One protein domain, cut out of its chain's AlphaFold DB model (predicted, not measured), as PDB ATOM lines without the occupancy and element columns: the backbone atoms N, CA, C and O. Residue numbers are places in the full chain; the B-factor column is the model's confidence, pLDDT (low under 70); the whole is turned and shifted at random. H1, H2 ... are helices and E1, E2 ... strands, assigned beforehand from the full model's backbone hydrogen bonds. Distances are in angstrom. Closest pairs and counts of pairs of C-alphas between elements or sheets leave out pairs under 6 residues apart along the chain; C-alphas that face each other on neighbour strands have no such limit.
ATOM      1  N   THR A   5     106.045 194.543 217.021       91.38
ATOM      2  CA  THR A   5     104.613 194.451 216.720       91.38
ATOM      3  C   THR A   5     103.965 195.830 216.717       91.38
ATOM      4  O   THR A   5     103.303 196.188 215.750       91.38
ATOM      5  N   GLU A   6     104.222 196.642 217.744       92.50
ATOM      6  CA  GLU A   6     103.673 197.998 217.837       92.50
ATOM      7  C   GLU A   6     104.178 198.907 216.707       92.50
ATOM      8  O   GLU A   6     103.423 199.711 216.163       92.50
ATOM      9  N   LEU A   7     105.442 198.759 216.298       91.25
ATOM     10  CA  LEU A   7     105.967 199.465 215.131       91.25
ATOM     11  C   LEU A   7     105.210 199.074 213.854       91.25
ATOM     12  O   LEU A   7     104.811 199.949 213.089       91.25
ATOM     13  N   SER A   8     104.996 197.774 213.643       89.56
ATOM     14  CA  SER A   8     104.265 197.249 212.486       89.56
ATOM     15  C   SER A   8     102.818 197.751 212.448       89.56
ATOM     16  O   SER A   8     102.353 198.210 211.406       89.56
ATOM     17  N   GLU A   9     102.120 197.761 213.591       90.19
ATOM     18  CA  GLU A   9     100.786 198.367 213.723       90.19
ATOM     19  C   GLU A   9     100.801 199.845 213.319       90.19
ATOM     20  O   GLU A   9     100.003 200.271 212.486       90.19
ATOM     21  N   ARG A  10     101.744 200.629 213.850       92.38
ATOM     22  CA  ARG A  10     101.832 202.069 213.571       92.38
ATOM     23  C   ARG A  10     102.141 202.378 212.110       92.38
ATOM     24  O   ARG A  10     101.572 203.313 211.560       92.38
ATOM     25  N   LEU A  11     103.022 201.605 211.477       90.81
ATOM     26  CA  LEU A  11     103.305 201.741 210.046       90.81
ATOM     27  C   LEU A  11     102.085 201.366 209.200       90.81
ATOM     28  O   LEU A  11     101.833 201.996 208.175       90.81
ATOM     29  N   TRP A  12     101.307 200.379 209.644       89.88
ATOM     30  CA  TRP A  12     100.085 199.964 208.962       89.88
ATOM     31  C   TRP A  12      98.960 201.001 209.060       89.88
ATOM     32  O   TRP A  12      98.256 201.232 208.079       89.88
ATOM     33  N   LEU A  13      98.810 201.679 210.203       90.94
ATOM     34  CA  LEU A  13      97.841 202.776 210.358       90.94
ATOM     35  C   LEU A  13      98.085 203.916 209.352       90.94
ATOM     36  O   LEU A  13      97.143 204.563 208.903       90.94
ATOM     37  N   ASP A  14      99.342 204.108 208.953       91.94
ATOM     38  CA  ASP A  14      99.801 205.117 207.997       91.94
ATOM     39  C   ASP A  14     100.264 204.496 206.660       91.94
ATOM     40  O   ASP A  14     101.144 205.034 205.981       91.94
ATOM     41  N   VAL A  15      99.676 203.367 206.237       90.31
ATOM     42  CA  VAL A  15     100.166 202.572 205.091       90.31
ATOM     43  C   VAL A  15     100.315 203.380 203.793       90.31
ATOM     44  O   VAL A  15     101.259 203.165 203.039       90.31
ATOM     45  N   VAL A  16      99.448 204.368 203.545       90.62
ATOM     46  CA  VAL A  16      99.539 205.254 202.367       90.62
ATOM     47  C   VAL A  16     100.770 206.159 202.439       90.62
ATOM     48  O   VAL A  16     101.446 206.369 201.433       90.62
ATOM     49  N   ARG A  17     101.086 206.689 203.627       94.12
ATOM     50  CA  ARG A  17     102.279 207.514 203.842       94.12
ATOM     51  C   ARG A  17     103.539 206.680 203.655       94.12
ATOM     52  O   ARG A  17     104.484 207.144 203.026       94.12
ATOM     53  N   VAL A  18     103.533 205.456 204.178       92.94
ATOM     54  CA  VAL A  18     104.629 204.495 204.016       92.94
ATOM     55  C   VAL A  18     104.817 204.144 202.540       92.94
ATOM     56  O   VAL A  18     105.934 204.225 202.042       92.94
ATOM     57  N   ALA A  19     103.734 203.856 201.814       91.75
ATOM     58  CA  ALA A  19     103.786 203.564 200.383       91.75
ATOM     59  C   ALA A  19     104.347 204.733 199.574       91.75
ATOM     60  O   ALA A  19     105.229 204.526 198.753       91.75
ATOM     61  N   LYS A  20     103.927 205.966 199.866       93.19
ATOM     62  CA  LYS A  20     104.480 207.166 199.228       93.19
ATOM     63  C   LYS A  20     105.953 207.399 199.567       93.19
ATOM     64  O   LYS A  20     106.702 207.873 198.726       93.19
ATOM     65  N   TYR A  21     106.367 207.110 200.798       93.88
ATOM     66  CA  TYR A  21     107.762 207.260 201.208       93.88
ATOM     67  C   TYR A  21     108.677 206.248 200.505       93.88
ATOM     68  O   TYR A  21     109.778 206.600 200.099       93.88
ATOM     69  N   LEU A  22     108.216 205.003 200.359       91.06
ATOM     70  CA  LEU A  22     108.972 203.930 199.711       91.06
ATOM     71  C   LEU A  22     108.900 203.994 198.179       91.06
ATOM     72  O   LEU A  22     109.871 203.659 197.512       91.06
ATOM     73  N   LEU A  23     107.756 204.407 197.629       92.75
ATOM     74  CA  LEU A  23     107.460 204.420 196.198       92.75
ATOM     75  C   LEU A  23     106.927 205.805 195.770       92.75
ATOM     76  O   LEU A  23     105.714 205.959 195.576       92.75
ATOM     77  N   PRO A  24     107.806 206.817 195.659       92.81
ATOM     78  CA  PRO A  24     107.418 208.227 195.563       92.81
ATOM     79  C   PRO A  24     106.655 208.608 194.291       92.81
ATOM     80  O   PRO A  24     105.711 209.393 194.391       92.81
ATOM     81  N   GLU A  25     107.000 208.033 193.132       94.62
ATOM     82  CA  GLU A  25     106.300 208.286 191.858       94.62
ATOM     83  C   GLU A  25     105.115 207.325 191.648       94.62
ATOM     84  O   GLU A  25     104.441 207.352 190.614       94.62
ATOM     85  N   GLY A  26     104.848 206.464 192.633       91.94
ATOM     86  CA  GLY A  26     103.671 205.614 192.651       91.94
ATOM     87  C   GLY A  26     102.397 206.393 192.981       91.94
ATOM     88  O   GLY A  26     102.409 207.538 193.439       91.94
ATOM     89  N   LYS A  27     101.253 205.751 192.759       94.00
ATOM     90  CA  LYS A  27      99.935 206.342 193.009       94.00
ATOM     91  C   LYS A  27      98.978 205.343 193.631       94.00
ATOM     92  O   LYS A  27      99.053 204.144 193.381       94.00
ATOM     93  N   LYS A  28      98.021 205.855 194.402       92.31
ATOM     94  CA  LYS A  28      96.920 205.045 194.923       92.31
ATOM     95  C   LYS A  28      95.896 204.787 193.814       92.31
ATOM     96  O   LYS A  28      95.269 205.729 193.335       92.31
ATOM     97  N   GLU A  29      95.694 203.526 193.449       92.31
ATOM     98  CA  GLU A  29      94.582 203.073 192.607       92.31
ATOM     99  C   GLU A  29      93.683 202.160 193.459       92.31
ATOM    100  O   GLU A  29      94.051 201.046 193.820       92.31
ATOM    101  N   SER A  30      92.498 202.656 193.829       88.00
ATOM    102  CA  SER A  30      91.541 201.958 194.702       88.00
ATOM    103  C   SER A  30      92.151 201.510 196.044       88.00
ATOM    104  O   SER A  30      92.425 202.336 196.922       88.00
ATOM    105  N   HIS A  31      92.354 200.202 196.204       87.31
ATOM    106  CA  HIS A  31      92.876 199.547 197.400       87.31
ATOM    107  C   HIS A  31      94.364 199.205 197.280       87.31
ATOM    108  O   HIS A  31      94.900 198.504 198.140       87.31
ATOM    109  N   GLU A  32      95.024 199.693 196.231       89.06
ATOM    110  CA  GLU A  32      96.396 199.353 195.887       89.06
ATOM    111  C   GLU A  32      97.258 200.609 195.716       89.06
ATOM    112  O   GLU A  32      96.781 201.674 195.317       89.06
ATOM    113  N   TRP A  33      98.547 200.479 196.018       91.19
ATOM    114  CA  TRP A  33      99.572 201.420 195.586       91.19
ATOM    115  C   TRP A  33     100.274 200.857 194.359       91.19
ATOM    116  O   TRP A  33     100.743 199.721 194.384       91.19
ATOM    117  N   VAL A  34     100.322 201.640 193.290       91.75
ATOM    118  CA  VAL A  34     100.770 201.204 191.971       91.75
ATOM    119  C   VAL A  34     102.008 201.999 191.568       91.75
ATOM    120  O   VAL A  34     101.977 203.228 191.574       91.75
ATOM    121  N   ALA A  35     103.080 201.288 191.223       93.06
ATOM    122  CA  ALA A  35     104.356 201.822 190.759       93.06
ATOM    123  C   ALA A  35     104.901 200.986 189.583       93.06
ATOM    124  O   ALA A  35     104.385 199.922 189.238       93.06
ATOM    125  N   GLY A  36     105.946 201.476 188.926       91.25
ATOM    126  CA  GLY A  36     106.642 200.811 187.827       91.25
ATOM    127  C   GLY A  36     107.738 199.852 188.282       91.25
ATOM    128  O   GLY A  36     107.980 198.858 187.604       91.25
ATOM    129  N   SER A  37     108.371 200.116 189.426       87.50
ATOM    130  CA  SER A  37     109.507 199.341 189.935       87.50
ATOM    131  C   SER A  37     109.617 199.416 191.460       87.50
ATOM    132  O   SER A  37     108.955 200.232 192.101       87.50
ATOM    133  N   VAL A  38     110.497 198.597 192.045       87.19
ATOM    134  CA  VAL A  38     110.836 198.625 193.484       87.19
ATOM    135  C   VAL A  38     111.480 199.936 193.939       87.19
ATOM    136  O   VAL A  38     111.470 200.237 195.127       87.19
ATOM    137  N   HIS A  39     112.004 200.732 193.003       87.56
ATOM    138  CA  HIS A  39     112.530 202.071 193.274       87.56
ATOM    139  C   HIS A  39     111.430 203.140 193.278       87.56
ATOM    140  O   HIS A  39     111.705 204.310 193.535       87.56
ATOM    141  N   GLY A  40     110.181 202.753 192.998       86.81
ATOM    142  CA  GLY A  40     109.043 203.656 193.053       86.81
ATOM    143  C   GLY A  40     108.850 204.519 191.829       86.81
ATOM    144  O   GLY A  40     108.164 205.523 191.952       86.81
ATOM    145  N   GLU A  41     109.436 204.147 190.690       91.50
ATOM    146  CA  GLU A  41     109.244 204.835 189.412       91.50
ATOM    147  C   GLU A  41     107.777 204.785 188.965       91.50
ATOM    148  O   GLU A  41     107.007 203.927 189.400       91.50
ATOM    149  N   SER A  42     107.376 205.684 188.066       90.06
ATOM    150  CA  SER A  42     106.023 205.671 187.507       90.06
ATOM    151  C   SER A  42     105.797 204.429 186.638       90.06
ATOM    152  O   SER A  42     106.650 204.029 185.847       90.06
ATOM    153  N   GLY A  43     104.631 203.804 186.769       89.62
ATOM    154  CA  GLY A  43     104.261 202.617 186.004       89.62
ATOM    155  C   GLY A  43     103.139 201.841 186.680       89.62
ATOM    156  O   GLY A  43     102.510 202.347 187.609       89.62
ATOM    157  N   LYS A  44     102.857 200.628 186.186       88.25
ATOM    158  CA  LYS A  44     101.790 199.758 186.717       88.25
ATOM    159  C   LYS A  44     102.206 198.310 186.992       88.25
ATOM    160  O   LYS A  44     101.340 197.460 187.203       88.25
ATOM    161  N   SER A  45     103.505 198.033 186.958       87.00
ATOM    162  CA  SER A  45     104.059 196.682 187.080       87.00
ATOM    163  C   SER A  45     104.099 196.201 188.532       87.00
ATOM    164  O   SER A  45     103.818 195.039 188.801       87.00
ATOM    165  N   LEU A  46     104.400 197.101 189.472       86.94
ATOM    166  CA  LEU A  46     104.426 196.832 190.904       86.94
ATOM    167  C   LEU A  46     103.116 197.302 191.540       86.94
ATOM    168  O   LEU A  46     102.757 198.475 191.436       86.94
ATOM    169  N   LYS A  47     102.409 196.401 192.223       87.69
ATOM    170  CA  LYS A  47     101.169 196.714 192.942       87.69
ATOM    171  C   LYS A  47     101.243 196.204 194.365       87.69
ATOM    172  O   LYS A  47     101.642 195.070 194.590       87.69
ATOM    173  N   ILE A  48     100.827 197.037 195.309       86.12
ATOM    174  CA  ILE A  48     100.884 196.737 196.739       86.12
ATOM    175  C   ILE A  48      99.496 196.887 197.331       86.12
ATOM    176  O   ILE A  48      98.891 197.952 197.230       86.12
ATOM    177  N   ASN A  49      98.995 195.838 197.975       87.31
ATOM    178  CA  ASN A  49      97.678 195.857 198.594       87.31
ATOM    179  C   ASN A  49      97.695 196.637 199.922       87.31
ATOM    180  O   ASN A  49      98.454 196.319 200.833       87.31
ATOM    181  N   LEU A  50      96.816 197.631 200.050       86.75
ATOM    182  CA  LEU A  50      96.714 198.499 201.229       86.75
ATOM    183  C   LEU A  50      95.606 198.073 202.211       86.75
ATOM    184  O   LEU A  50      95.409 198.741 203.221       86.75
TER     185      LEU A  50
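This is residues 5 to 50 of the 60 residues of an uncharacterized protein of Arsenophonus endosymbiont of Aleurodicus floccissimus (UniProt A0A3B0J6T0). A small antiparallel sheet of three short strands is covered on one face by the helix H2, while a second helix, H1, turns off from H2 at about a right angle, and its residues 5 to 10 stick out at one end of the domain. At the other end of the length lies the link of residues 36 to 45, which holds Gly 43, the far end of the longest C-alpha distance. The printed part has 46 residues with two named helices and then three named strands, H1 H2 E1 E2 E3; the sheet's order is E1, E2, E3, and the class is mixed, helices and strands. The whole is compact, with a radius of gyration of the C-alphas of 10.5 A, yet elongated in outline, spanning 32 by 20 by 12 A.

Begin at the inner strand E2, residues 32 to 35. On one side its antiparallel neighbour is the edge strand E1, residues 27 to 29, at 138 degrees between directions; look for N 29 and O 32, 2.8 A apart and within hydrogen-bond range. On its other side is the edge strand E3, residues 46 to 49, antiparallel at 163 degrees, with N 33 and O 48 within hydrogen-bond range at 2.8 A. Together they form a meander, each strand the antiparallel neighbour of the one before; E1 and E2 are a hairpin, and so are E2 and E3. Now find H2, residues 15 to 22, on the sheet at a height over the sheet of 9.4 A. It runs along the strands, at 7 degrees to E2 on the local plane. It lies over E2 and only just over E1, with 3 of its 8 C-alphas falling on E1. The closest C-alphas of H2 and E2 are those of Ala 19 and Trp 33, 6.7 A apart. H1, residues 5 to 13, is not on the sheet and is apart from E1, E2 and E3. It is close to H2 but not clearly touching: the closest C-alphas, of Leu 11 and Val 18, are 6.8 A apart. The lines of H1 and H2 are about perpendicular, at 87 degrees. In both H1 and H2 every O i to N i+4 pair is within hydrogen-bond range.

Find C-alpha 32 at (96.396, 199.353, 195.887); from there E2 runs 9.8 A to C-alpha 35. E3 runs 10.3 A from Leu 46 to C-alpha 49 at (97.678, 195.857, 198.594), and E1 runs 6.3 A from Lys 27 to Glu 29. H2 runs 10.4 A from Val 15 to Leu 22. H1 starts at C-alpha 5 at (104.613, 194.451, 216.720) and runs 12.5 A to Leu 13.

The two C-alphas farthest apart are those of Glu 6 and Gly 43, at 32.2 A. The printed part has no cut. The link E2 to E3, ten residues, is short; the other links are tight. Mean pLDDT of the printed part is 90.5, and no printed residue is under 70.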